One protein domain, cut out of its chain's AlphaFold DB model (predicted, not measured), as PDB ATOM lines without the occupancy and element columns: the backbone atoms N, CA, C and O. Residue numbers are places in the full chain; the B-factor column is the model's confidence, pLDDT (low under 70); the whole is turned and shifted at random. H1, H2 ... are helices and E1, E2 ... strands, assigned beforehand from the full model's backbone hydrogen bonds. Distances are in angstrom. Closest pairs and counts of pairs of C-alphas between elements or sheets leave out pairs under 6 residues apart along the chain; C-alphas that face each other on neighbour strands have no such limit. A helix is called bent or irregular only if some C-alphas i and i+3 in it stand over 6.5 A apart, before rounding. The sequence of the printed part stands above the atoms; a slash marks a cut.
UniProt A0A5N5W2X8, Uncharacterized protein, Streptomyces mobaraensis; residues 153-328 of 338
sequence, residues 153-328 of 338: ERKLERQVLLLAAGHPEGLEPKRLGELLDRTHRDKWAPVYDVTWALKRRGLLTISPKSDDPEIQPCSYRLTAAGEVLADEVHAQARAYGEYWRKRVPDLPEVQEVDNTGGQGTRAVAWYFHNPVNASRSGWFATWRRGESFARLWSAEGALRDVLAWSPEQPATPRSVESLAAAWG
ATOM      1  N   GLU A 153      27.624  -4.819 -10.510       73.25
ATOM      2  CA  GLU A 153      28.561  -5.835 -10.995       73.25
ATOM      3  C   GLU A 153      29.323  -6.513  -9.850       73.25
ATOM      4  O   GLU A 153      29.339  -7.741  -9.776       73.25
ATOM      5  N   ARG A 154      29.907  -5.743  -8.921       72.69
ATOM      6  CA  ARG A 154      30.633  -6.295  -7.762       72.69
ATOM      7  C   ARG A 154      29.728  -7.095  -6.840       72.69
ATOM      8  O   ARG A 154      30.113  -8.141  -6.322       72.69
ATOM      9  N   LYS A 155      28.498  -6.625  -6.682       75.88
ATOM     10  CA  LYS A 155      27.462  -7.335  -5.948       75.88
ATOM     11  C   LYS A 155      27.120  -8.671  -6.606       75.88
ATOM     12  O   LYS A 155      27.090  -9.692  -5.924       75.88
ATOM     13  N   LEU A 156      26.925  -8.682  -7.924       81.19
ATOM     14  CA  LEU A 156      26.666  -9.907  -8.674       81.19
ATOM     15  C   LEU A 156      27.859 -10.873  -8.628       81.19
ATOM     16  O   LEU A 156      27.665 -12.074  -8.457       81.19
ATOM     17  N   GLU A 157      29.086 -10.358  -8.729       84.88
ATOM     18  CA  GLU A 157      30.323 -11.127  -8.566       84.88
ATOM     19  C   GLU A 157      30.351 -11.865  -7.229       84.88
ATOM     20  O   GLU A 157      30.543 -13.083  -7.199       84.88
ATOM     21  N   ARG A 158      30.080 -11.143  -6.136       84.94
ATOM     22  CA  ARG A 158      29.972 -11.722  -4.798       84.94
ATOM     23  C   ARG A 158      28.901 -12.808  -4.744       84.94
ATOM     24  O   ARG A 158      29.183 -13.909  -4.285       84.94
ATOM     25  N   GLN A 159      27.692 -12.531  -5.230       86.69
ATOM     26  CA  GLN A 159      26.597 -13.506  -5.210       86.69
ATOM     27  C   GLN A 159      26.963 -14.800  -5.948       86.69
ATOM     28  O   GLN A 159      26.657 -15.887  -5.464       86.69
ATOM     29  N   VAL A 160      27.634 -14.698  -7.102       89.44
ATOM     30  CA  VAL A 160      28.098 -15.859  -7.875       89.44
ATOM     31  C   VAL A 160      29.178 -16.636  -7.118       89.44
ATOM     32  O   VAL A 160      29.082 -17.861  -7.040       89.44
ATOM     33  N   LEU A 161      30.169 -15.947  -6.539       88.44
ATOM     34  CA  LEU A 161      31.219 -16.550  -5.705       88.44
ATOM     35  C   LEU A 161      30.619 -17.345  -4.541       88.44
ATOM     36  O   LEU A 161      30.913 -18.528  -4.383       88.44
ATOM     37  N   LEU A 162      29.735 -16.711  -3.768       87.44
ATOM     38  CA  LEU A 162      29.119 -17.331  -2.598       87.44
ATOM     39  C   LEU A 162      28.220 -18.505  -3.004       87.44
ATOM     40  O   LEU A 162      28.326 -19.595  -2.446       87.44
ATOM     41  N   LEU A 163      27.384 -18.346  -4.031       89.81
ATOM     42  CA  LEU A 163      26.546 -19.444  -4.516       89.81
ATOM     43  C   LEU A 163      27.362 -20.643  -5.006       89.81
ATOM     44  O   LEU A 163      26.959 -21.778  -4.751       89.81
ATOM     45  N   ALA A 164      28.497 -20.418  -5.669       90.12
ATOM     46  CA  ALA A 164      29.403 -21.494  -6.052       90.12
ATOM     47  C   ALA A 164      30.044 -22.168  -4.823       90.12
ATOM     48  O   ALA A 164      30.129 -23.394  -4.800       90.12
ATOM     49  N   ALA A 165      30.403 -21.410  -3.777       87.62
ATOM     50  CA  ALA A 165      30.908 -21.963  -2.511       87.62
ATOM     51  C   ALA A 165      29.892 -22.893  -1.827       87.62
ATOM     52  O   ALA A 165      30.251 -23.945  -1.303       87.62
ATOM     53  N   GLY A 166      28.602 -22.545  -1.884       83.88
ATOM     54  CA  GLY A 166      27.525 -23.381  -1.349       83.88
ATOM     55  C   GLY A 166      27.290 -24.691  -2.116       83.88
ATOM     56  O   GLY A 166      26.540 -25.539  -1.629       83.88
ATOM     57  N   HIS A 167      27.901 -24.869  -3.293       87.75
ATOM     58  CA  HIS A 167      27.705 -26.011  -4.194       87.75
ATOM     59  C   HIS A 167      29.062 -26.583  -4.667       87.75
ATOM     60  O   HIS A 167      29.418 -26.431  -5.839       87.75
ATOM     61  N   PRO A 168      29.822 -27.280  -3.799       83.44
ATOM     62  CA  PRO A 168      31.183 -27.753  -4.088       83.44
ATOM     63  C   PRO A 168      31.229 -28.779  -5.226       83.44
ATOM     64  O   PRO A 168      32.156 -28.790  -6.034       83.44
ATOM     65  N   GLU A 169      30.171 -29.582  -5.371       84.31
ATOM     66  CA  GLU A 169      30.016 -30.524  -6.486       84.31
ATOM     67  C   GLU A 169      29.776 -29.825  -7.836       84.31
ATOM     68  O   GLU A 169      29.824 -30.449  -8.899       84.31
ATOM     69  N   GLY A 170      29.590 -28.507  -7.830       88.06
ATOM     70  CA  GLY A 170      29.365 -27.678  -9.000       88.06
ATOM     71  C   GLY A 170      27.936 -27.167  -9.091       88.06
ATOM     72  O   GLY A 170      26.967 -27.902  -8.914       88.06
ATOM     73  N   LEU A 171      27.820 -25.884  -9.419       88.62
ATOM     74  CA  LEU A 171      26.552 -25.202  -9.610       88.62
ATOM     75  C   LEU A 171      26.201 -25.136 -11.097       88.62
ATOM     76  O   LEU A 171      26.921 -24.528 -11.891       88.62
ATOM     77  N   GLU A 172      25.081 -25.746 -11.481       88.00
ATOM     78  CA  GLU A 172      24.585 -25.660 -12.856       88.00
ATOM     79  C   GLU A 172      24.121 -24.230 -13.193       88.00
ATOM     80  O   GLU A 172      23.496 -23.574 -12.353       88.00
ATOM     81  N   PRO A 173      24.321 -23.738 -14.430       84.88
ATOM     82  CA  PRO A 173      23.902 -22.387 -14.807       84.88
ATOM     83  C   PRO A 173      22.409 -22.128 -14.660       84.88
ATOM     84  O   PRO A 173      22.014 -21.080 -14.158       84.88
ATOM     85  N   LYS A 174      21.574 -23.101 -15.042       83.44
ATOM     86  CA  LYS A 174      20.123 -22.998 -14.862       83.44
ATOM     87  C   LYS A 174      19.783 -22.784 -13.389       83.44
ATOM     88  O   LYS A 174      19.003 -21.892 -13.060       83.44
ATOM     89  N   ARG A 175      20.425 -23.554 -12.505       85.69
ATOM     90  CA  ARG A 175      20.235 -23.433 -11.063       85.69
ATOM     91  C   ARG A 175      20.737 -22.087 -10.541       85.69
ATOM     92  O   ARG A 175      20.019 -21.449  -9.785       85.69
ATOM     93  N   LEU A 176      21.906 -21.615 -10.977       87.31
ATOM     94  CA  LEU A 176      22.406 -20.277 -10.633       87.31
ATOM     95  C   LEU A 176      21.400 -19.177 -11.024       87.31
ATOM     96  O   LEU A 176      21.132 -18.287 -10.222       87.31
ATOM     97  N   GLY A 177      20.789 -19.264 -12.209       83.75
ATOM     98  CA  GLY A 177      19.745 -18.332 -12.653       83.75
ATOM     99  C   GLY A 177      18.484 -18.367 -11.804       83.75
ATOM    100  O   GLY A 177      17.966 -17.314 -11.449       83.75
ATOM    101  N   GLU A 178      18.019 -19.554 -11.417       84.19
ATOM    102  CA  GLU A 178      16.901 -19.699 -10.477       84.19
ATOM    103  C   GLU A 178      17.219 -19.089  -9.106       84.19
ATOM    104  O   GLU A 178      16.372 -18.428  -8.510       84.19
ATOM    105  N   LEU A 179      18.438 -19.294  -8.597       83.75
ATOM    106  CA  LEU A 179      18.852 -18.792  -7.285       83.75
ATOM    107  C   LEU A 179      19.010 -17.270  -7.246       83.75
ATOM    108  O   LEU A 179      18.762 -16.671  -6.203       83.75
ATOM    109  N   LEU A 180      19.388 -16.664  -8.372       83.44
ATOM    110  CA  LEU A 180      19.535 -15.217  -8.525       83.44
ATOM    111  C   LEU A 180      18.256 -14.510  -8.999       83.44
ATOM    112  O   LEU A 180      18.301 -13.303  -9.221       83.44
ATOM    113  N   ASP A 181      17.148 -15.232  -9.192       79.81
ATOM    114  CA  ASP A 181      15.919 -14.711  -9.817       79.81
ATOM    115  C   ASP A 181      16.174 -14.059 -11.201       79.81
ATOM    116  O   ASP A 181      15.632 -13.018 -11.587       79.81
ATOM    117  N   ARG A 182      17.071 -14.683 -11.973       77.12
ATOM    118  CA  ARG A 182      17.543 -14.247 -13.298       77.12
ATOM    119  C   ARG A 182      17.378 -15.362 -14.329       77.12
ATOM    120  O   ARG A 182      18.317 -15.736 -15.022       77.12
ATOM    121  N   THR A 183      16.171 -15.911 -14.422       67.88
ATOM    122  CA  THR A 183      15.842 -17.024 -15.334       67.88
ATOM    123  C   THR A 183      15.541 -16.576 -16.769       67.88
ATOM    124  O   THR A 183      15.611 -17.387 -17.691       67.88
ATOM    125  N   HIS A 184      15.237 -15.292 -16.984       71.50
ATOM    126  CA  HIS A 184      15.024 -14.731 -18.319       71.50
ATOM    127  C   HIS A 184      16.345 -14.393 -19.030       71.50
ATOM    128  O   HIS A 184      17.317 -13.952 -18.416       71.50
ATOM    129  N   ARG A 185      16.367 -14.591 -20.357       61.00
ATOM    130  CA  ARG A 185      17.566 -14.491 -21.211       61.00
ATOM    131  C   ARG A 185      18.256 -13.123 -21.152       61.00
ATOM    132  O   ARG A 185      19.479 -13.061 -21.186       61.00
ATOM    133  N   ASP A 186      17.486 -12.047 -21.055       63.06
ATOM    134  CA  ASP A 186      17.948 -10.659 -20.916       63.06
ATOM    135  C   ASP A 186      18.613 -10.386 -19.557       63.06
ATOM    136  O   ASP A 186      19.590  -9.646 -19.477       63.06
ATOM    137  N   LYS A 187      18.150 -11.051 -18.496       70.56
ATOM    138  CA  LYS A 187      18.729 -10.963 -17.147       70.56
ATOM    139  C   LYS A 187      19.954 -11.860 -16.943       70.56
ATOM    140  O   LYS A 187      20.663 -11.706 -15.946       70.56
ATOM    141  N   TRP A 188      20.203 -12.784 -17.874       76.00
ATOM    142  CA  TRP A 188      21.279 -13.771 -17.784       76.00
ATOM    143  C   TRP A 188      22.635 -13.265 -18.294       76.00
ATOM    144  O   TRP A 188      23.669 -13.712 -17.800       76.00
ATOM    145  N   ALA A 189      22.652 -12.311 -19.234       75.25
ATOM    146  CA  ALA A 189      23.898 -11.795 -19.810       75.25
ATOM    147  C   ALA A 189      24.900 -11.281 -18.746       75.25
ATOM    148  O   ALA A 189      26.040 -11.742 -18.760       75.25
ATOM    149  N   PRO A 190      24.492 -10.485 -17.734       75.88
ATOM    150  CA  PRO A 190      25.414 -10.062 -16.676       75.88
ATOM    151  C   PRO A 190      25.975 -11.226 -15.843       75.88
ATOM    152  O   PRO A 190      27.114 -11.177 -15.391       75.88
ATOM    153  N   VAL A 191      25.189 -12.291 -15.634       81.88
ATOM    154  CA  VAL A 191      25.644 -13.480 -14.888       81.88
ATOM    155  C   VAL A 191      26.703 -14.235 -15.692       81.88
ATOM    156  O   VAL A 191      27.703 -14.705 -15.145       81.88
ATOM    157  N   TYR A 192      26.507 -14.321 -17.006       79.50
ATOM    158  CA  TYR A 192      27.482 -14.897 -17.920       79.50
ATOM    159  C   TYR A 192      28.796 -14.101 -17.912       79.50
ATOM    160  O   TYR A 192      29.864 -14.684 -17.729       79.50
ATOM    161  N   ASP A 193      28.736 -12.774 -18.010       79.62
ATOM    162  CA  ASP A 193      29.933 -11.926 -18.006       79.62
ATOM    163  C   ASP A 193      30.740 -12.066 -16.708       79.62
ATOM    164  O   ASP A 193      31.959 -12.270 -16.749       79.62
ATOM    165  N   VAL A 194      30.052 -12.058 -15.561       82.88
ATOM    166  CA  VAL A 194      30.659 -12.245 -14.235       82.88
ATOM    167  C   VAL A 194      31.301 -13.625 -14.088       82.88
ATOM    168  O   VAL A 194      32.451 -13.726 -13.659       82.88
ATOM    169  N   THR A 195      30.609 -14.702 -14.467       83.00
ATOM    170  CA  THR A 195      31.162 -16.068 -14.353       83.00
ATOM    171  C   THR A 195      32.419 -16.246 -15.211       83.00
ATOM    172  O   THR A 195      33.402 -16.841 -14.758       83.00
ATOM    173  N   TRP A 196      32.461 -15.659 -16.410       79.75
ATOM    174  CA  TRP A 196      33.668 -15.653 -17.239       79.75
ATOM    175  C   TRP A 196      34.772 -14.734 -16.709       79.75
ATOM    176  O   TRP A 196      35.950 -15.071 -16.847       79.75
ATOM    177  N   ALA A 197      34.433 -13.606 -16.083       76.81
ATOM    178  CA  ALA A 197      35.407 -12.749 -15.411       76.81
ATOM    179  C   ALA A 197      36.083 -13.472 -14.236       76.81
ATOM    180  O   ALA A 197      37.313 -13.467 -14.136       76.81
ATOM    181  N   LEU A 198      35.303 -14.172 -13.408       80.75
ATOM    182  CA  LEU A 198      35.810 -15.011 -12.320       80.75
ATOM    183  C   LEU A 198      36.701 -16.146 -12.842       80.75
ATOM    184  O   LEU A 198      37.767 -16.400 -12.278       80.75
ATOM    185  N   LYS A 199      36.332 -16.774 -13.968       82.25
ATOM    186  CA  LYS A 199      37.183 -17.772 -14.634       82.25
ATOM    187  C   LYS A 199      38.512 -17.191 -15.110       82.25
ATOM    188  O   LYS A 199      39.552 -17.789 -14.858       82.25
ATOM    189  N   ARG A 200      38.509 -16.024 -15.768       80.81
ATOM    190  CA  ARG A 200      39.747 -15.357 -16.225       80.81
ATOM    191  C   ARG A 200      40.690 -15.017 -15.069       80.81
ATOM    192  O   ARG A 200      41.900 -15.049 -15.250       80.81
ATOM    193  N   ARG A 201      40.135 -14.726 -13.889       80.88
ATOM    194  CA  ARG A 201      40.886 -14.473 -12.649       80.88
ATOM    195  C   ARG A 201      41.327 -15.746 -11.921       80.88
ATOM    196  O   ARG A 201      41.955 -15.646 -10.876       80.88
ATOM    197  N   GLY A 202      40.996 -16.926 -12.444       77.88
ATOM    198  CA  GLY A 202      41.344 -18.199 -11.820       77.88
ATOM    199  C   GLY A 202      40.574 -18.489 -10.532       77.88
ATOM    200  O   GLY A 202      41.035 -19.310  -9.749       77.88
ATOM    201  N   LEU A 203      39.424 -17.843 -10.304       83.69
ATOM    202  CA  LEU A 203      38.568 -18.040  -9.121       83.69
ATOM    203  C   LEU A 203      37.469 -19.082  -9.359       83.69
ATOM    204  O   LEU A 203      36.918 -19.644  -8.418       83.69
ATOM    205  N   LEU A 204      37.152 -19.344 -10.629       85.31
ATOM    206  CA  LEU A 204      36.087 -20.252 -11.034       85.31
ATOM    207  C   LEU A 204      36.556 -21.175 -12.160       85.31
ATOM    208  O   LEU A 204      37.132 -20.735 -13.153       85.31
ATOM    209  N   THR A 205      36.247 -22.458 -12.042       85.38
ATOM    210  CA  THR A 205      36.317 -23.425 -13.136       85.38
ATOM    211  C   THR A 205      34.938 -23.567 -13.767       85.38
ATOM    212  O   THR A 205      33.940 -23.778 -13.080       85.38
ATOM    213  N   ILE A 206      34.896 -23.459 -15.095       87.06
ATOM    214  CA  ILE A 206      33.697 -23.696 -15.903       87.06
ATOM    215  C   ILE A 206      33.933 -24.981 -16.689       87.06
ATOM    216  O   ILE A 206      34.769 -24.983 -17.599       87.06
ATOM    217  N   SER A 207      33.203 -26.039 -16.339       77.88
ATOM    218  CA  SER A 207      33.291 -27.339 -17.016       77.88
ATOM    219  C   SER A 207      32.210 -27.449 -18.100       77.88
ATOM    220  O   SER A 207      31.056 -27.132 -17.801       77.88
ATOM    221  N   PRO A 208      32.532 -27.865 -19.338       63.78
ATOM    222  CA  PRO A 208      31.537 -28.190 -20.366       63.78
ATOM    223  C   PRO A 208      30.929 -29.591 -20.144       63.78
ATOM    224  O   PRO A 208      31.537 -30.433 -19.481       63.78
ATOM    225  N   LYS A 209      29.741 -29.863 -20.703       50.66
ATOM    226  CA  LYS A 209      29.218 -31.232 -20.874       50.66
ATOM    227  C   LYS A 209      29.914 -31.841 -22.083       50.66
ATOM    228  O   LYS A 209      30.268 -31.132 -23.017       50.66
ATOM    229  N   SER A 210      30.117 -33.150 -22.018       50.56
ATOM    230  CA  SER A 210      30.703 -33.966 -23.079       50.56
ATOM    231  C   SER A 210      30.174 -33.623 -24.476       50.56
ATOM    232  O   SER A 210      28.970 -33.444 -24.647       50.56
ATOM    233  N   ASP A 211      31.095 -33.642 -25.437       47.12
ATOM    234  CA  ASP A 211      30.956 -33.857 -26.885       47.12
ATOM    235  C   ASP A 211      29.967 -33.003 -27.702       47.12
ATOM    236  O   ASP A 211      29.863 -33.218 -28.910       47.12
ATOM    237  N   ASP A 212      29.311 -31.996 -27.121       44.69
ATOM    238  CA  ASP A 212      28.463 -31.058 -27.869       44.69
ATOM    239  C   ASP A 212      29.224 -29.744 -28.175       44.69
ATOM    240  O   ASP A 212      29.645 -29.044 -27.247       44.69
ATOM    241  N   PRO A 213      29.468 -29.393 -29.455       42.38
ATOM    242  CA  PRO A 213      30.255 -28.218 -29.846       42.38
ATOM    243  C   PRO A 213      29.584 -26.867 -29.540       42.38
ATOM    244  O   PRO A 213      30.241 -25.827 -29.632       42.38
ATOM    245  N   GLU A 214      28.308 -26.848 -29.143       48.47
ATOM    246  CA  GLU A 214      27.677 -25.657 -28.574       48.47
ATOM    247  C   GLU A 214      28.030 -25.547 -27.085       48.47
ATOM    248  O   GLU A 214      27.406 -26.157 -26.222       48.47
ATOM    249  N   ILE A 215      29.069 -24.760 -26.785       50.44
ATOM    250  CA  ILE A 215      29.631 -24.528 -25.447       50.44
ATOM    251  C   ILE A 215      28.556 -23.972 -24.494       50.44
ATOM    252  O   ILE A 215      28.445 -22.764 -24.283       50.44
ATOM    253  N   GLN A 216      27.770 -24.848 -23.875       54.22
ATOM    254  CA  GLN A 216      26.982 -24.508 -22.699       54.22
ATOM    255  C   GLN A 216      27.863 -24.739 -21.464       54.22
ATOM    256  O   GLN A 216      28.391 -25.844 -21.290       54.22
ATOM    257  N   PRO A 217      28.071 -23.735 -20.588       57.31
ATOM    258  CA  PRO A 217      28.659 -23.999 -19.281       57.31
ATOM    259  C   PRO A 217      27.803 -25.065 -18.592       57.31
ATOM    260  O   PRO A 217      26.581 -25.024 -18.677       57.31
ATOM    261  N   CYS A 218      28.418 -26.065 -17.974       68.44
ATOM    262  CA  CYS A 218      27.668 -27.179 -17.390       68.44
ATOM    263  C   CYS A 218      27.772 -27.220 -15.881       68.44
ATOM    264  O   CYS A 218      26.799 -27.562 -15.217       68.44
ATOM    265  N   SER A 219      28.894 -26.774 -15.330       83.38
ATOM    266  CA  SER A 219      28.982 -26.481 -13.909       83.38
ATOM    267  C   SER A 219      30.006 -25.394 -13.622       83.38
ATOM    268  O   SER A 219      31.038 -25.279 -14.293       83.38
ATOM    269  N   TYR A 220      29.691 -24.599 -12.607       88.56
ATOM    270  CA  TYR A 220      30.568 -23.622 -11.987       88.56
ATOM    271  C   TYR A 220      31.110 -24.210 -10.688       88.56
ATOM    272  O   TYR A 220      30.329 -24.553  -9.803       88.56
ATOM    273  N   ARG A 221      32.431 -24.341 -10.573       91.31
ATOM    274  CA  ARG A 221      33.110 -24.774  -9.341       91.31
ATOM    275  C   ARG A 221      34.146 -23.744  -8.944       91.31
ATOM    276  O   ARG A 221      34.843 -23.234  -9.821       91.31
ATOM    277  N   LEU A 222      34.265 -23.442  -7.657       90.62
ATOM    278  CA  LEU A 222      35.364 -22.605  -7.189       90.62
ATOM    279  C   LEU A 222      36.697 -23.328  -7.386       90.62
ATOM    280  O   LEU A 222      36.780 -24.555  -7.381       90.62
ATOM    281  N   THR A 223      37.743 -22.549  -7.631       90.06
ATOM    282  CA  THR A 223      39.120 -23.012  -7.439       90.06
ATOM    283  C   THR A 223      39.511 -22.806  -5.976       90.06
ATOM    284  O   THR A 223      38.834 -22.066  -5.266       90.06
ATOM    285  N   ALA A 224      40.661 -23.332  -5.547       87.50
ATOM    286  CA  ALA A 224      41.196 -23.040  -4.212       87.50
ATOM    287  C   ALA A 224      41.332 -21.524  -3.940       87.50
ATOM    288  O   ALA A 224      41.064 -21.057  -2.840       87.50
ATOM    289  N   ALA A 225      41.696 -20.726  -4.953       84.31
ATOM    290  CA  ALA A 225      41.753 -19.269  -4.819       84.31
ATOM    291  C   ALA A 225      40.354 -18.636  -4.692       84.31
ATOM    292  O   ALA A 225      40.180 -17.655  -3.973       84.31
ATOM    293  N   GLY A 226      39.357 -19.194  -5.384       86.50
ATOM    294  CA  GLY A 226      37.959 -18.790  -5.245       86.50
ATOM    295  C   GLY A 226      37.385 -19.105  -3.865       86.50
ATOM    296  O   GLY A 226      36.659 -18.282  -3.318       86.50
ATOM    297  N   GLU A 227      37.736 -20.259  -3.295       86.81
ATOM    298  CA  GLU A 227      37.341 -20.665  -1.939       86.81
ATOM    299  C   GLU A 227      37.914 -19.717  -0.883       86.81
ATOM    300  O   GLU A 227      37.155 -19.188  -0.077       86.81
ATOM    301  N   VAL A 228      39.215 -19.401  -0.957       85.88
ATOM    302  CA  VAL A 228      39.855 -18.424  -0.054       85.88
ATOM    303  C   VAL A 228      39.149 -17.069  -0.117       85.88
ATOM    304  O   VAL A 228      38.834 -16.488   0.918       85.88
ATOM    305  N   LEU A 229      38.838 -16.581  -1.322       85.31
ATOM    306  CA  LEU A 229      38.135 -15.309  -1.475       85.31
ATOM    307  C   LEU A 229      36.706 -15.364  -0.916       85.31
ATOM    308  O   LEU A 229      36.246 -14.403  -0.305       85.31
ATOM    309  N   ALA A 230      35.990 -16.474  -1.113       85.06
ATOM    310  CA  ALA A 230      34.660 -16.657  -0.537       85.06
ATOM    311  C   ALA A 230      34.705 -16.657   1.002       85.06
ATOM    312  O   ALA A 230      33.843 -16.051   1.642       85.06
ATOM    313  N   ASP A 231      35.731 -17.263   1.598       82.56
ATOM    314  CA  ASP A 231      35.944 -17.246   3.046       82.56
ATOM    315  C   ASP A 231      36.286 -15.847   3.574       82.56
ATOM    316  O   ASP A 231      35.749 -15.438   4.607       82.56
ATOM    317  N   GLU A 232      37.100 -15.073   2.852       83.44
ATOM    318  CA  GLU A 232      37.371 -13.665   3.174       83.44
ATOM    319  C   GLU A 232      36.086 -12.827   3.160       83.44
ATOM    320  O   GLU A 232      35.828 -12.072   4.102       83.44
ATOM    321  N   VAL A 233      35.240 -13.004   2.139       79.94
ATOM    322  CA  VAL A 233      33.926 -12.347   2.056       79.94
ATOM    323  C   VAL A 233      33.067 -12.715   3.266       79.94
ATOM    324  O   VAL A 233      32.467 -11.834   3.885       79.94
ATOM    325  N   HIS A 234      33.008 -13.998   3.638       77.38
ATOM    326  CA  HIS A 234      32.253 -14.444   4.810       77.38
ATOM    327  C   HIS A 234      32.790 -13.854   6.115       77.38
ATOM    328  O   HIS A 234      32.002 -13.471   6.984       77.38
ATOM    329  N   ALA A 235      34.111 -13.794   6.274       78.12
ATOM    330  CA  ALA A 235      34.750 -13.237   7.458       78.12
ATOM    331  C   ALA A 235      34.458 -11.737   7.590       78.12
ATOM    332  O   ALA A 235      34.039 -11.291   8.661       78.12
ATOM    333  N   GLN A 236      34.588 -10.979   6.496       76.88
ATOM    334  CA  GLN A 236      34.245  -9.557   6.471       76.88
ATOM    335  C   GLN A 236      32.764  -9.324   6.764       76.88
ATOM    336  O   GLN A 236      32.442  -8.433   7.545       76.88
ATOM    337  N   ALA A 237      31.871 -10.162   6.226       74.25
ATOM    338  CA  ALA A 237      30.446 -10.086   6.527       74.25
ATOM    339  C   ALA A 237      30.196 -10.183   8.042       74.25
ATOM    340  O   ALA A 237      29.567  -9.315   8.646       74.25
ATOM    341  N   ARG A 238      30.740 -11.219   8.694       74.38
ATOM    342  CA  ARG A 238      30.565 -11.407  10.145       74.38
ATOM    343  C   ARG A 238      31.102 -10.216  10.931       74.38
ATOM    344  O   ARG A 238      30.401  -9.700  11.798       74.38
ATOM    345  N   ALA A 239      32.309  -9.763  10.599       73.81
ATOM    346  CA  ALA A 239      32.935  -8.630  11.265       73.81
ATOM    347  C   ALA A 239      32.115  -7.336  11.093       73.81
ATOM    348  O   ALA A 239      31.935  -6.603  12.065       73.81
ATOM    349  N   TYR A 240      31.546  -7.094   9.907       72.81
ATOM    350  CA  TYR A 240      30.685  -5.938   9.638       72.81
ATOM    351  C   TYR A 240      29.395  -5.987  10.455       72.81
ATOM    352  O   TYR A 240      29.021  -5.007  11.101       72.81
ATOM    353  N   GLY A 241      28.735  -7.148  10.493       69.06
ATOM    354  CA  GLY A 241      27.525  -7.339  11.291       69.06
ATOM    355  C   GLY A 241      27.768  -7.150  12.792       69.06
ATOM    356  O   GLY A 241      26.995  -6.473  13.471       69.06
ATOM    357  N   GLU A 242      28.861  -7.702  13.326       73.19
ATOM    358  CA  GLU A 242      29.251  -7.522  14.732       73.19
ATOM    359  C   GLU A 242      29.565  -6.065  15.071       73.19
ATOM    360  O   GLU A 242      29.168  -5.569  16.128       73.19
ATOM    361  N   TYR A 243      30.276  -5.381  14.178       71.31
ATOM    362  CA  TYR A 243      30.634  -3.981  14.327       71.31
ATOM    363  C   TYR A 243      29.392  -3.085  14.446       71.31
ATOM    364  O   TYR A 243      29.275  -2.319  15.408       71.31
ATOM    365  N   TRP A 244      28.412  -3.242  13.551       63.84
ATOM    366  CA  TRP A 244      27.182  -2.447  13.599       63.84
ATOM    367  C   TRP A 244      26.297  -2.766  14.805       63.84
ATOM    368  O   TRP A 244      25.730  -1.846  15.394       63.84
ATOM    369  N   ARG A 245      26.233  -4.031  15.242       65.69
ATOM    370  CA  ARG A 245      25.519  -4.402  16.478       65.69
ATOM    371  C   ARG A 245      26.116  -3.774  17.731       65.69
ATOM    372  O   ARG A 245      25.381  -3.432  18.646       65.69
ATOM    373  N   LYS A 246      27.440  -3.611  17.794       68.69
ATOM    374  CA  LYS A 246      28.086  -2.917  18.922       68.69
ATOM    375  C   LYS A 246      27.777  -1.420  18.928       68.69
ATOM    376  O   LYS A 246      27.687  -0.831  19.999       68.69
ATOM    377  N   ARG A 247      27.639  -0.808  17.747       63.84
ATOM    378  CA  ARG A 247      27.386   0.635  17.600       63.84
ATOM    379  C   ARG A 247      25.930   1.032  17.780       63.84
ATOM    380  O   ARG A 247      25.662   2.164  18.167       63.84
ATOM    381  N   VAL A 248      25.005   0.119  17.516       58.72
ATOM    382  CA  VAL A 248      23.574   0.352  17.682       58.72
ATOM    383  C   VAL A 248      23.058  -0.674  18.697       58.72
ATOM    384  O   VAL A 248      22.781  -1.806  18.327       58.72
ATOM    385  N   PRO A 249      22.997  -0.342  19.998       55.34
ATOM    386  CA  PRO A 249      22.554  -1.289  21.026       55.34
ATOM    387  C   PRO A 249      21.039  -1.543  20.989       55.34
ATOM    388  O   PRO A 249      20.589  -2.592  21.437       55.34
ATOM    389  N   ASP A 250      20.264  -0.628  20.401       53.91
ATOM    390  CA  ASP A 250      18.801  -0.713  20.297       53.91
ATOM    391  C   ASP A 250      18.329  -1.522  19.078       53.91
ATOM    392  O   ASP A 250      17.243  -1.276  18.551       53.91
ATOM    393  N   LEU A 251      19.144  -2.457  18.582       51.53
ATOM    394  CA  LEU A 251      18.732  -3.328  17.484       51.53
ATOM    395  C   LEU A 251      17.782  -4.404  17.977       51.53
ATOM    396  O   LEU A 251      18.151  -5.167  18.871       51.53
ATOM    397  N   PRO A 252      16.571  -4.494  17.407       50.28
ATOM    398  CA  PRO A 252      15.655  -5.536  17.805       50.28
ATOM    399  C   PRO A 252      16.206  -6.934  17.546       50.28
ATOM    400  O   PRO A 252      16.934  -7.192  16.584       50.28
ATOM    401  N   GLU A 253      15.798  -7.850  18.420       51.78
ATOM    402  CA  GLU A 253      16.176  -9.248  18.319       51.78
ATOM    403  C   GLU A 253      15.670  -9.873  17.019       51.78
ATOM    404  O   GLU A 253      14.555  -9.637  16.541       51.78
ATOM    405  N   VAL A 254      16.529 -10.715  16.462       54.62
ATOM    406  CA  VAL A 254      16.281 -11.485  15.256       54.62
ATOM    407  C   VAL A 254      15.215 -12.537  15.559       54.62
ATOM    408  O   VAL A 254      15.413 -13.398  16.412       54.62
ATOM    409  N   GLN A 255      14.081 -12.492  14.859       54.72
ATOM    410  CA  GLN A 255      13.003 -13.471  15.040       54.72
ATOM    411  C   GLN A 255      12.976 -14.465  13.882       54.72
ATOM    412  O   GLN A 255      12.934 -14.061  12.723       54.72
ATOM    413  N   GLU A 256      12.981 -15.757  14.206       61.38
ATOM    414  CA  GLU A 256      12.705 -16.841  13.263       61.38
ATOM    415  C   GLU A 256      11.189 -16.974  13.078       61.38
ATOM    416  O   GLU A 256      10.453 -17.213  14.037       61.38
ATOM    417  N   VAL A 257      10.719 -16.819  11.839       63.47
ATOM    418  CA  VAL A 257       9.306 -17.020  11.483       63.47
ATOM    419  C   VAL A 257       9.187 -18.148  10.462       63.47
ATOM    420  O   VAL A 257       9.862 -18.122   9.431       63.47
ATOM    421  N   ASP A 258       8.331 -19.136  10.746       62.84
ATOM    422  CA  ASP A 258       7.958 -20.182   9.788       62.84
ATOM    423  C   ASP A 258       6.823 -19.679   8.889       62.84
ATOM    424  O   ASP A 258       5.651 -19.671   9.268       62.84
ATOM    425  N   ASN A 259       7.175 -19.280   7.668       61.00
ATOM    426  CA  ASN A 259       6.227 -18.693   6.720       61.00
ATOM    427  C   ASN A 259       5.538 -19.736   5.821       61.00
ATOM    428  O   ASN A 259       5.003 -19.389   4.771       61.00
ATOM    429  N   THR A 260       5.583 -21.028   6.174       54.38
ATOM    430  CA  THR A 260       5.202 -22.112   5.241       54.38
ATOM    431  C   THR A 260       3.841 -22.728   5.491       54.38
ATOM    432  O   THR A 260       3.470 -23.691   4.817       54.38
ATOM    433  N   GLY A 261       3.097 -22.212   6.473       54.97
ATOM    434  CA  GLY A 261       1.773 -22.734   6.816       54.97
ATOM    435  C   GLY A 261       1.774 -24.241   7.114       54.97
ATOM    436  O   GLY A 261       0.768 -24.906   6.886       54.97
ATOM    437  N   GLY A 262       2.907 -24.802   7.560       47.44
ATOM    438  CA  GLY A 262       3.052 -26.224   7.886       47.44
ATOM    439  C   GLY A 262       3.435 -27.159   6.728       47.44
ATOM    440  O   GLY A 262       3.499 -28.367   6.950       47.44
ATOM    441  N   GLN A 263       3.741 -26.669   5.519       49.25
ATOM    442  CA  GLN A 263       4.022 -27.523   4.345       49.25
ATOM    443  C   GLN A 263       5.474 -28.034   4.206       49.25
ATOM    444  O   GLN A 263       5.950 -28.319   3.112       49.25
ATOM    445  N   GLY A 264       6.194 -28.214   5.314       42.97
ATOM    446  CA  GLY A 264       7.425 -29.021   5.358       42.97
ATOM    447  C   GLY A 264       8.702 -28.375   4.798       42.97
ATOM    448  O   GLY A 264       9.788 -28.685   5.284       42.97
ATOM    449  N   THR A 265       8.624 -27.424   3.867       49.97
ATOM    450  CA  THR A 265       9.771 -26.591   3.454       49.97
ATOM    451  C   THR A 265       9.928 -25.393   4.380       49.97
ATOM    452  O   THR A 265       9.722 -24.277   3.933       49.97
ATOM    453  N   ARG A 266      10.274 -25.597   5.660       53.44
ATOM    454  CA  ARG A 266      10.460 -24.496   6.628       53.44
ATOM    455  C   ARG A 266      11.425 -23.445   6.072       53.44
ATOM    456  O   ARG A 266      12.630 -23.689   5.984       53.44
ATOM    457  N   ALA A 267      10.868 -22.318   5.645       58.09
ATOM    458  CA  ALA A 267      11.586 -21.133   5.233       58.09
ATOM    459  C   ALA A 267      11.614 -20.228   6.457       58.09
ATOM    460  O   ALA A 267      10.564 -19.735   6.868       58.09
ATOM    461  N   VAL A 268      12.791 -20.070   7.051       59.03
ATOM    462  CA  VAL A 268      12.983 -19.142   8.157       59.03
ATOM    463  C   VAL A 268      13.180 -17.762   7.561       59.03
ATOM    464  O   VAL A 268      14.071 -17.579   6.726       59.03
ATOM    465  N   ALA A 269      12.319 -16.826   7.953       60.75
ATOM    466  CA  ALA A 269      12.481 -15.421   7.628       60.75
ATOM    467  C   ALA A 269      13.046 -14.641   8.816       60.75
ATOM    468  O   ALA A 269      12.612 -14.865   9.942       60.75
ATOM    469  N   TRP A 270      13.956 -13.705   8.543       61.81
ATOM    470  CA  TRP A 270      14.484 -12.745   9.518       61.81
ATOM    471  C   TRP A 270      14.262 -11.331   9.011       61.81
ATOM    472  O   TRP A 270      14.690 -11.044   7.898       61.81
ATOM    473  N   TYR A 271      13.639 -10.457   9.798       57.72
ATOM    474  CA  TYR A 271      13.357  -9.069   9.413       57.72
ATOM    475  C   TYR A 271      14.433  -8.107   9.928       57.72
ATOM    476  O   TYR A 271      14.922  -8.279  11.041       57.72
ATOM    477  N   PHE A 272      14.821  -7.113   9.121       59.16
ATOM    478  CA  PHE A 272      15.844  -6.123   9.467       59.16
ATOM    479  C   PHE A 272      15.586  -4.728   8.881       59.16
ATOM    480  O   PHE A 272      14.890  -4.571   7.880       59.16
ATOM    481  N   HIS A 273      16.142  -3.698   9.522       49.56
ATOM    482  CA  HIS A 273      16.044  -2.301   9.106       49.56
ATOM    483  C   HIS A 273      17.384  -1.817   8.545       49.56
ATOM    484  O   HIS A 273      18.381  -1.721   9.248       49.56
ATOM    485  N   ASN A 274      17.410  -1.430   7.275       48.56
ATOM    486  CA  ASN A 274      18.601  -0.815   6.705       48.56
ATOM    487  C   ASN A 274      18.702   0.662   7.172       48.56
ATOM    488  O   ASN A 274      17.778   1.432   6.916       48.56
ATOM    489  N   PRO A 275      19.778   1.084   7.861       41.09
ATOM    490  CA  PRO A 275      19.914   2.425   8.423       41.09
ATOM    491  C   PRO A 275      20.333   3.438   7.354       41.09
ATOM    492  O   PRO A 275      20.189   4.639   7.566       41.09
ATOM    493  N   VAL A 276      20.808   2.962   6.194       39.34
ATOM    494  CA  VAL A 276      21.167   3.787   5.034       39.34
ATOM    495  C   VAL A 276      19.916   4.439   4.428       39.34
ATOM    496  O   VAL A 276      19.988   5.476   3.773       39.34
ATOM    497  N   ASN A 277      18.736   3.880   4.695       37.56
ATOM    498  CA  ASN A 277      17.453   4.347   4.204       37.56
ATOM    499  C   ASN A 277      16.475   4.457   5.379       37.56
ATOM    500  O   ASN A 277      15.937   3.471   5.868       37.56
ATOM    501  N   ALA A 278      16.172   5.694   5.781       35.88
ATOM    502  CA  ALA A 278      15.257   6.050   6.873       35.88
ATOM    503  C   ALA A 278      13.791   5.579   6.693       35.88
ATOM    504  O   ALA A 278      12.908   5.989   7.445       35.88
ATOM    505  N   SER A 279      13.492   4.731   5.704       40.28
ATOM    506  CA  SER A 279      12.137   4.389   5.267       40.28
ATOM    507  C   SER A 279      11.373   3.464   6.220       40.28
ATOM    508  O   SER A 279      10.219   3.142   5.940       40.28
ATOM    509  N   ARG A 280      11.982   3.019   7.334       43.25
ATOM    510  CA  ARG A 280      11.414   2.027   8.276       43.25
ATOM    511  C   ARG A 280      10.898   0.751   7.589       43.25
ATOM    512  O   ARG A 280      10.121   0.008   8.177       43.25
ATOM    513  N   SER A 281      11.279   0.521   6.333       49.00
ATOM    514  CA  SER A 281      10.772  -0.583   5.532       49.00
ATOM    515  C   SER A 281      11.574  -1.827   5.886       49.00
ATOM    516  O   SER A 281      12.801  -1.811   5.791       49.00
ATOM    517  N   GLY A 282      10.885  -2.877   6.329       57.66
ATOM    518  CA  GLY A 282      11.513  -4.125   6.744       57.66
ATOM    519  C   GLY A 282      12.085  -4.871   5.547       57.66
ATOM    520  O   GLY A 282      11.355  -5.276   4.645       57.66
ATOM    521  N   TRP A 283      13.394  -5.054   5.544       62.44
ATOM    522  CA  TRP A 283      14.070  -6.025   4.700       62.44
ATOM    523  C   TRP A 283      13.960  -7.393   5.354       62.44
ATOM    524  O   TRP A 283      13.726  -7.481   6.560       62.44
ATOM    525  N   PHE A 284      14.124  -8.468   4.588       65.94
ATOM    526  CA  PHE A 284      14.106  -9.794   5.189       65.94
ATOM    527  C   PHE A 284      15.025 -10.785   4.491       65.94
ATOM    528  O   PHE A 284      15.228 -10.727   3.283       65.94
ATOM    529  N   ALA A 285      15.611 -11.697   5.257       73.38
ATOM    530  CA  ALA A 285      16.360 -12.826   4.725       73.38
ATOM    531  C   ALA A 285      15.482 -14.078   4.757       73.38
ATOM    532  O   ALA A 285      14.733 -14.246   5.709       73.38
ATOM    533  N   THR A 286      15.573 -14.957   3.758       75.44
ATOM    534  CA  THR A 286      14.921 -16.272   3.756       75.44
ATOM    535  C   THR A 286      15.933 -17.393   3.578       75.44
ATOM    536  O   THR A 286      16.807 -17.341   2.711       75.44
ATOM    537  N   TRP A 287      15.798 -18.444   4.376       78.06
ATOM    538  CA  TRP A 287      16.626 -19.648   4.301       78.06
ATOM    539  C   TRP A 287      15.753 -20.886   4.423       78.06
ATOM    540  O   TRP A 287      14.834 -20.907   5.239       78.06
ATOM    541  N   ARG A 288      16.044 -21.928   3.642       75.94
ATOM    542  CA  ARG A 288      15.364 -23.221   3.768       75.94
ATOM    543  C   ARG A 288      16.272 -24.227   4.451       75.94
ATOM    544  O   ARG A 288      17.456 -24.324   4.137       75.94
ATOM    545  N   ARG A 289      15.698 -25.036   5.342       69.62
ATOM    546  CA  ARG A 289      16.451 -26.089   6.033       69.62
ATOM    547  C   ARG A 289      17.131 -27.028   5.031       69.62
ATOM    548  O   ARG A 289      16.466 -27.608   4.179       69.62
ATOM    549  N   GLY A 290      18.444 -27.191   5.179       72.44
ATOM    550  CA  GLY A 290      19.279 -27.998   4.285       72.44
ATOM    551  C   GLY A 290      19.913 -27.218   3.129       72.44
ATOM    552  O   GLY A 290      20.777 -27.769   2.456       72.44
ATOM    553  N   GLU A 291      19.551 -25.948   2.912       76.25
ATOM    554  CA  GLU A 291      20.305 -25.072   2.012       76.25
ATOM    555  C   GLU A 291      21.580 -24.569   2.704       76.25
ATOM    556  O   GLU A 291      21.579 -24.157   3.866       76.25
ATOM    557  N   SER A 292      22.668 -24.544   1.945       77.19
ATOM    558  CA  SER A 292      23.937 -23.901   2.286       77.19
ATOM    559  C   SER A 292      23.931 -22.414   1.917       77.19
ATOM    560  O   SER A 292      24.988 -21.824   1.743       77.19
ATOM    561  N   PHE A 293      22.761 -21.776   1.805       79.25
ATOM    562  CA  PHE A 293      22.663 -20.358   1.468       79.25
ATOM    563  C   PHE A 293      21.319 -19.730   1.872       79.25
ATOM    564  O   PHE A 293      20.296 -20.408   1.924       79.25
ATOM    565  N   ALA A 294      21.316 -18.425   2.147       78.81
ATOM    566  CA  ALA A 294      20.157 -17.597   2.467       78.81
ATOM    567  C   ALA A 294      20.004 -16.465   1.440       78.81
ATOM    568  O   ALA A 294      20.980 -15.977   0.879       78.81
ATOM    569  N   ARG A 295      18.770 -16.039   1.182       81.00
ATOM    570  CA  ARG A 295      18.430 -14.993   0.207       81.00
ATOM    571  C   ARG A 295      18.014 -13.732   0.942       81.00
ATOM    572  O   ARG A 295      17.176 -13.814   1.828       81.00
ATOM    573  N   LEU A 296      18.562 -12.590   0.559       76.00
ATOM    574  CA  LEU A 296      18.242 -11.288   1.130       76.00
ATOM    575  C   LEU A 296      17.261 -10.545   0.228       76.00
ATOM    576  O   LEU A 296      17.511 -10.417  -0.969       76.00
ATOM    577  N   TRP A 297      16.196 -10.000   0.795       70.81
ATOM    578  CA  TRP A 297      15.116  -9.338   0.070       70.81
ATOM    579  C   TRP A 297      14.967  -7.887   0.507       70.81
ATOM    580  O   TRP A 297      15.139  -7.556   1.684       70.81
ATOM    581  N   SER A 298      14.635  -7.023  -0.452       65.56
ATOM    582  CA  SER A 298      14.198  -5.661  -0.154       65.56
ATOM    583  C   SER A 298      12.787  -5.650   0.424       65.56
ATOM    584  O   SER A 298      12.056  -6.635   0.322       65.56
ATOM    585  N   ALA A 299      12.380  -4.511   0.978       60.28
ATOM    586  CA  ALA A 299      11.013  -4.331   1.456       60.28
ATOM    587  C   ALA A 299       9.959  -4.472   0.340       60.28
ATOM    588  O   ALA A 299       8.826  -4.864   0.597       60.28
ATOM    589  N   GLU A 300      10.340  -4.203  -0.909       60.00
ATOM    590  CA  GLU A 300       9.505  -4.398  -2.099       60.00
ATOM    591  C   GLU A 300       9.486  -5.858  -2.593       60.00
ATOM    592  O   GLU A 300       8.889  -6.151  -3.626       60.00
ATOM    593  N   GLY A 301      10.156  -6.778  -1.888       61.69
ATOM    594  CA  GLY A 301      10.229  -8.192  -2.254       61.69
ATOM    595  C   GLY A 301      11.175  -8.492  -3.418       61.69
ATOM    596  O   GLY A 301      11.110  -9.580  -3.985       61.69
ATOM    597  N   ALA A 302      12.063  -7.563  -3.785       66.00
ATOM    598  CA  ALA A 302      13.080  -7.803  -4.805       66.00
ATOM    599  C   ALA A 302      14.289  -8.531  -4.204       66.00
ATOM    600  O   ALA A 302      14.752  -8.166  -3.116       66.00
ATOM    601  N   LEU A 303      14.831  -9.534  -4.912       66.75
ATOM    602  CA  LEU A 303      16.050 -10.212  -4.475       66.75
ATOM    603  C   LEU A 303      17.193  -9.204  -4.483       66.75
ATOM    604  O   LEU A 303      17.578  -8.653  -5.515       66.75
ATOM    605  N   ARG A 304      17.736  -8.967  -3.299       71.06
ATOM    606  CA  ARG A 304      18.843  -8.053  -3.099       71.06
ATOM    607  C   ARG A 304      20.139  -8.810  -3.074       71.06
ATOM    608  O   ARG A 304      21.025  -8.403  -3.800       71.06
ATOM    609  N   ASP A 305      20.251  -9.879  -2.302       72.69
ATOM    610  CA  ASP A 305      21.529 -10.563  -2.134       72.69
ATOM    611  C   ASP A 305      21.401 -12.061  -1.888       72.69
ATOM    612  O   ASP A 305      20.310 -12.565  -1.628       72.69
ATOM    613  N   VAL A 306      22.529 -12.767  -1.964       75.56
ATOM    614  CA  VAL A 306      22.624 -14.169  -1.561       75.56
ATOM    615  C   VAL A 306      23.844 -14.377  -0.677       75.56
ATOM    616  O   VAL A 306      24.953 -13.983  -1.020       75.56
ATOM    617  N   LEU A 307      23.611 -15.028   0.455       74.94
ATOM    618  CA  LEU A 307      24.599 -15.394   1.463       74.94
ATOM    619  C   LEU A 307      24.797 -16.891   1.378       74.94
ATOM    620  O   LEU A 307      23.796 -17.596   1.392       74.94
ATOM    621  N   ALA A 308      26.019 -17.398   1.327       73.00
ATOM    622  CA  ALA A 308      26.250 -18.839   1.314       73.00
ATOM    623  C   ALA A 308      27.117 -19.286   2.490       73.00
ATOM    624  O   ALA A 308      27.584 -18.479   3.283       73.00
ATOM    625  N   TRP A 309      27.272 -20.594   2.629       72.19
ATOM    626  CA  TRP A 309      28.043 -21.269   3.660       72.19
ATOM    627  C   TRP A 309      28.750 -22.445   3.013       72.19
ATOM    628  O   TRP A 309      28.225 -23.034   2.065       72.19
ATOM    629  N   SER A 310      29.890 -22.845   3.574       67.06
ATOM    630  CA  SER A 310      30.420 -24.167   3.262       67.06
ATOM    631  C   SER A 310      29.379 -25.225   3.662       67.06
ATOM    632  O   SER A 310      28.875 -25.187   4.789       67.06
ATOM    633  N   PRO A 311      29.038 -26.178   2.783       66.69
ATOM    634  CA  PRO A 311      28.080 -27.234   3.104       66.69
ATOM    635  C   PRO A 311      28.573 -28.195   4.191       66.69
ATOM    636  O   PRO A 311      27.760 -28.912   4.770       66.69
ATOM    637  N   GLU A 312      29.870 -28.187   4.515       66.44
ATOM    638  CA  GLU A 312      30.429 -28.937   5.647       66.44
ATOM    639  C   GLU A 312      29.958 -28.388   7.003       66.44
ATOM    640  O   GLU A 312      29.946 -29.106   8.004       66.44
ATOM    641  N   GLN A 313      29.526 -27.124   7.039       66.75
ATOM    642  CA  GLN A 313      28.931 -26.477   8.203       66.75
ATOM    643  C   GLN A 313      27.481 -26.109   7.875       66.75
ATOM    644  O   GLN A 313      27.217 -24.981   7.449       66.75
ATOM    645  N   PRO A 314      26.521 -27.043   8.041       63.66
ATOM    646  CA  PRO A 314      25.129 -26.770   7.726       63.66
ATOM    647  C   PRO A 314      24.662 -25.519   8.465       63.66
ATOM    648  O   PRO A 314      24.873 -25.368   9.672       63.66
ATOM    649  N   ALA A 315      24.030 -24.620   7.714       66.44
ATOM    650  CA  ALA A 315      23.557 -23.359   8.245       66.44
ATOM    651  C   ALA A 315      22.605 -23.602   9.425       66.44
ATOM    652  O   ALA A 315      21.687 -24.424   9.364       66.44
ATOM    653  N   THR A 316      22.838 -22.867  10.505       70.06
ATOM    654  CA  THR A 316      21.943 -22.785  11.657       70.06
ATOM    655  C   THR A 316      21.220 -21.443  11.620       70.06
ATOM    656  O   THR A 316      21.738 -20.495  11.024       70.06
ATOM    657  N   PRO A 317      20.071 -21.295  12.297       66.94
ATOM    658  CA  PRO A 317      19.423 -19.991  12.395       66.94
ATOM    659  C   PRO A 317      20.368 -18.885  12.890       66.94
ATOM    660  O   PRO A 317      20.404 -17.802  12.318       66.94
ATOM    661  N   ARG A 318      21.233 -19.208  13.863       68.31
ATOM    662  CA  ARG A 318      22.238 -18.292  14.419       68.31
ATOM    663  C   ARG A 318      23.349 -17.924  13.433       68.31
ATOM    664  O   ARG A 318      23.841 -16.793  13.450       68.31
ATOM    665  N   SER A 319      23.785 -18.858  12.583       67.88
ATOM    666  CA  SER A 319      24.775 -18.529  11.554       67.88
ATOM    667  C   SER A 319      24.157 -17.593  10.527       67.88
ATOM    668  O   SER A 319      24.749 -16.555  10.249       67.88
ATOM    669  N   VAL A 320      22.936 -17.882  10.059       66.12
ATOM    670  CA  VAL A 320      22.234 -17.023   9.096       66.12
ATOM    671  C   VAL A 320      21.974 -15.632   9.654       66.12
ATOM    672  O   VAL A 320      22.271 -14.653   8.979       66.12
ATOM    673  N   GLU A 321      21.534 -15.539  10.905       66.81
ATOM    674  CA  GLU A 321      21.435 -14.283  11.645       66.81
ATOM    675  C   GLU A 321      22.755 -13.494  11.631       66.81
ATOM    676  O   GLU A 321      22.766 -12.283  11.407       66.81
ATOM    677  N   SER A 322      23.877 -14.170  11.890       66.38
ATOM    678  CA  SER A 322      25.188 -13.525  12.006       66.38
ATOM    679  C   SER A 322      25.672 -12.935  10.683       66.38
ATOM    680  O   SER A 322      26.256 -11.855  10.710       66.38
ATOM    681  N   LEU A 323      25.403 -13.576   9.535       65.62
ATOM    682  CA  LEU A 323      25.689 -12.929   8.247       65.62
ATOM    683  C   LEU A 323      24.609 -11.958   7.800       65.62
ATOM    684  O   LEU A 323      24.971 -10.947   7.223       65.62
ATOM    685  N   ALA A 324      23.322 -12.200   8.048       64.12
ATOM    686  CA  ALA A 324      22.277 -11.257   7.638       64.12
ATOM    687  C   ALA A 324      22.500  -9.863   8.251       64.12
ATOM    688  O   ALA A 324      22.283  -8.854   7.582       64.12
ATOM    689  N   ALA A 325      23.038  -9.803   9.475       61.28
ATOM    690  CA  ALA A 325      23.433  -8.552  10.119       61.28
ATOM    691  C   ALA A 325      24.515  -7.763   9.365       61.28
ATOM    692  O   ALA A 325      24.644  -6.559   9.579       61.28
ATOM    693  N   ALA A 326      25.265  -8.391   8.456       60.03
ATOM    694  CA  ALA A 326      26.251  -7.698   7.639       60.03
ATOM    695  C   ALA A 326      25.637  -6.812   6.533       60.03
ATOM    696  O   ALA A 326      26.348  -6.133   5.804       60.03
ATOM    697  N   TRP A 327      24.316  -6.809   6.371       57.59
ATOM    698  CA  TRP A 327      23.626  -5.941   5.411       57.59
ATOM    699  C   TRP A 327      22.805  -4.840   6.094       57.59
ATOM    700  O   TRP A 327      22.047  -4.127   5.436       57.59
ATOM    701  N   GLY A 328      22.992  -4.670   7.405       49.91
ATOM    702  CA  GLY A 328      22.437  -3.580   8.194       49.91
ATOM    703  C   GLY A 328      21.754  -4.050   9.486       49.91
ATOM    704  O   GLY A 328      21.498  -5.242   9.668       49.91
TER     705      GLY A 328
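AT A GLANCE: This is residues 153 to 328 of the 338 residues of an uncharacterized protein of Streptomyces mobaraensis (UniProt A0A5N5W2X8). Two lobes sit side by side, and one long helix, H4, runs along both: one lobe is a strongly twisted four-stranded sheet with H5 packed on one face, the other is a group of three helices, H1, H2 and H3, with the two-stranded hairpin E1 and E2. H1 is where the lobes meet, on the opposite face of the larger sheet from H5. The 176 printed residues hold five named helices and six named strands in the order H1 H2 H3 E1 E2 H4 E3 E4 E5 E6 H5, class mixed, helices and strands. The larger sheet has the order E3 - E4 - E5 - E6, antiparallel throughout, and E1 - E2 is antiparallel too. The whole is compact, with a radius of gyration of the C-alphas of 16.9 A, yet elongated, spanning 58 by 35 by 32 A.

IN THESE COORDINATES: The larger sheet holds E3, residues 267 to 273, and E4, residues 282 to 288, each 19.7 A long, then E5, residues 293 to 297, and E6, residues 303 to 308. H5 is residues 317 to 327, 16.2 A, ending at C-alpha 327 (23.626, -5.941, 5.411). H4, residues 224 to 247, is 35.0 A long. H1, residues 153 to 165, is 18.4 A long and begins at C-alpha 153 (28.561, -5.835, -10.995). H2 is residues 173 to 179, and H3, residues 185 to 200, is 22.8 A long and only just irregular, with C-alphas 187 and 190 6.8 A apart. E1 is residues 204 to 208 and E2 residues 217 to 222.

HOW THE PARTS SIT: E3 to E6 form a meander, each strand the antiparallel neighbour of the one before; N 270 and O 285 are 3.0 A apart, N 286 and O 295 2.8 A, and N 294 and O 307 2.7 A, within hydrogen-bond range. H1 and H5 on opposite faces make three layers, helices on both faces of a sheet. H5 comes closest to E4 at the C-alphas of Ala 285 and Ala 324, 6.8 A. H1 is over none of the strands, at a height over the sheet of 4.5 A, only just above its level; its closest C-alphas to E6 are Leu 162 and Ala 308, 5.1 A. H4 touches H5 with residues 234 to 245 alone, closest C-alphas Gly 241 and Ala 326, 3.9 A, about perpendicular at 82 degrees. With residues 226 to 233 alone it touches H1, closest C-alphas Leu 162 and Ala 230, 6.0 A. H1 touches H3, closest C-alphas Glu 157 and Val 194, 5.8 A, about perpendicular at 73 degrees. H2 is close to H1 but not clearly touching, with C-alphas Leu 163 and Leu 176 7.4 A apart. In the hairpin of E1 and E2, N 205 and O 221 are 2.7 A apart; H3 is apart from E3. Every O i to N i+4 pair is within hydrogen-bond range in H1, H2 and H4, but 9 of 12 in H3 and 5 of 7 in H5.

THE WHOLE: The C-alphas farthest apart are those of Asp 211 and Asp 250, 58.9 A. The printed part has no cut. The link H4 to E3, residues 248 to 266, is long. Mean pLDDT of the printed part is 70.1; 81 residues are under 70, among them residues 244 to 284 and 317 to 328.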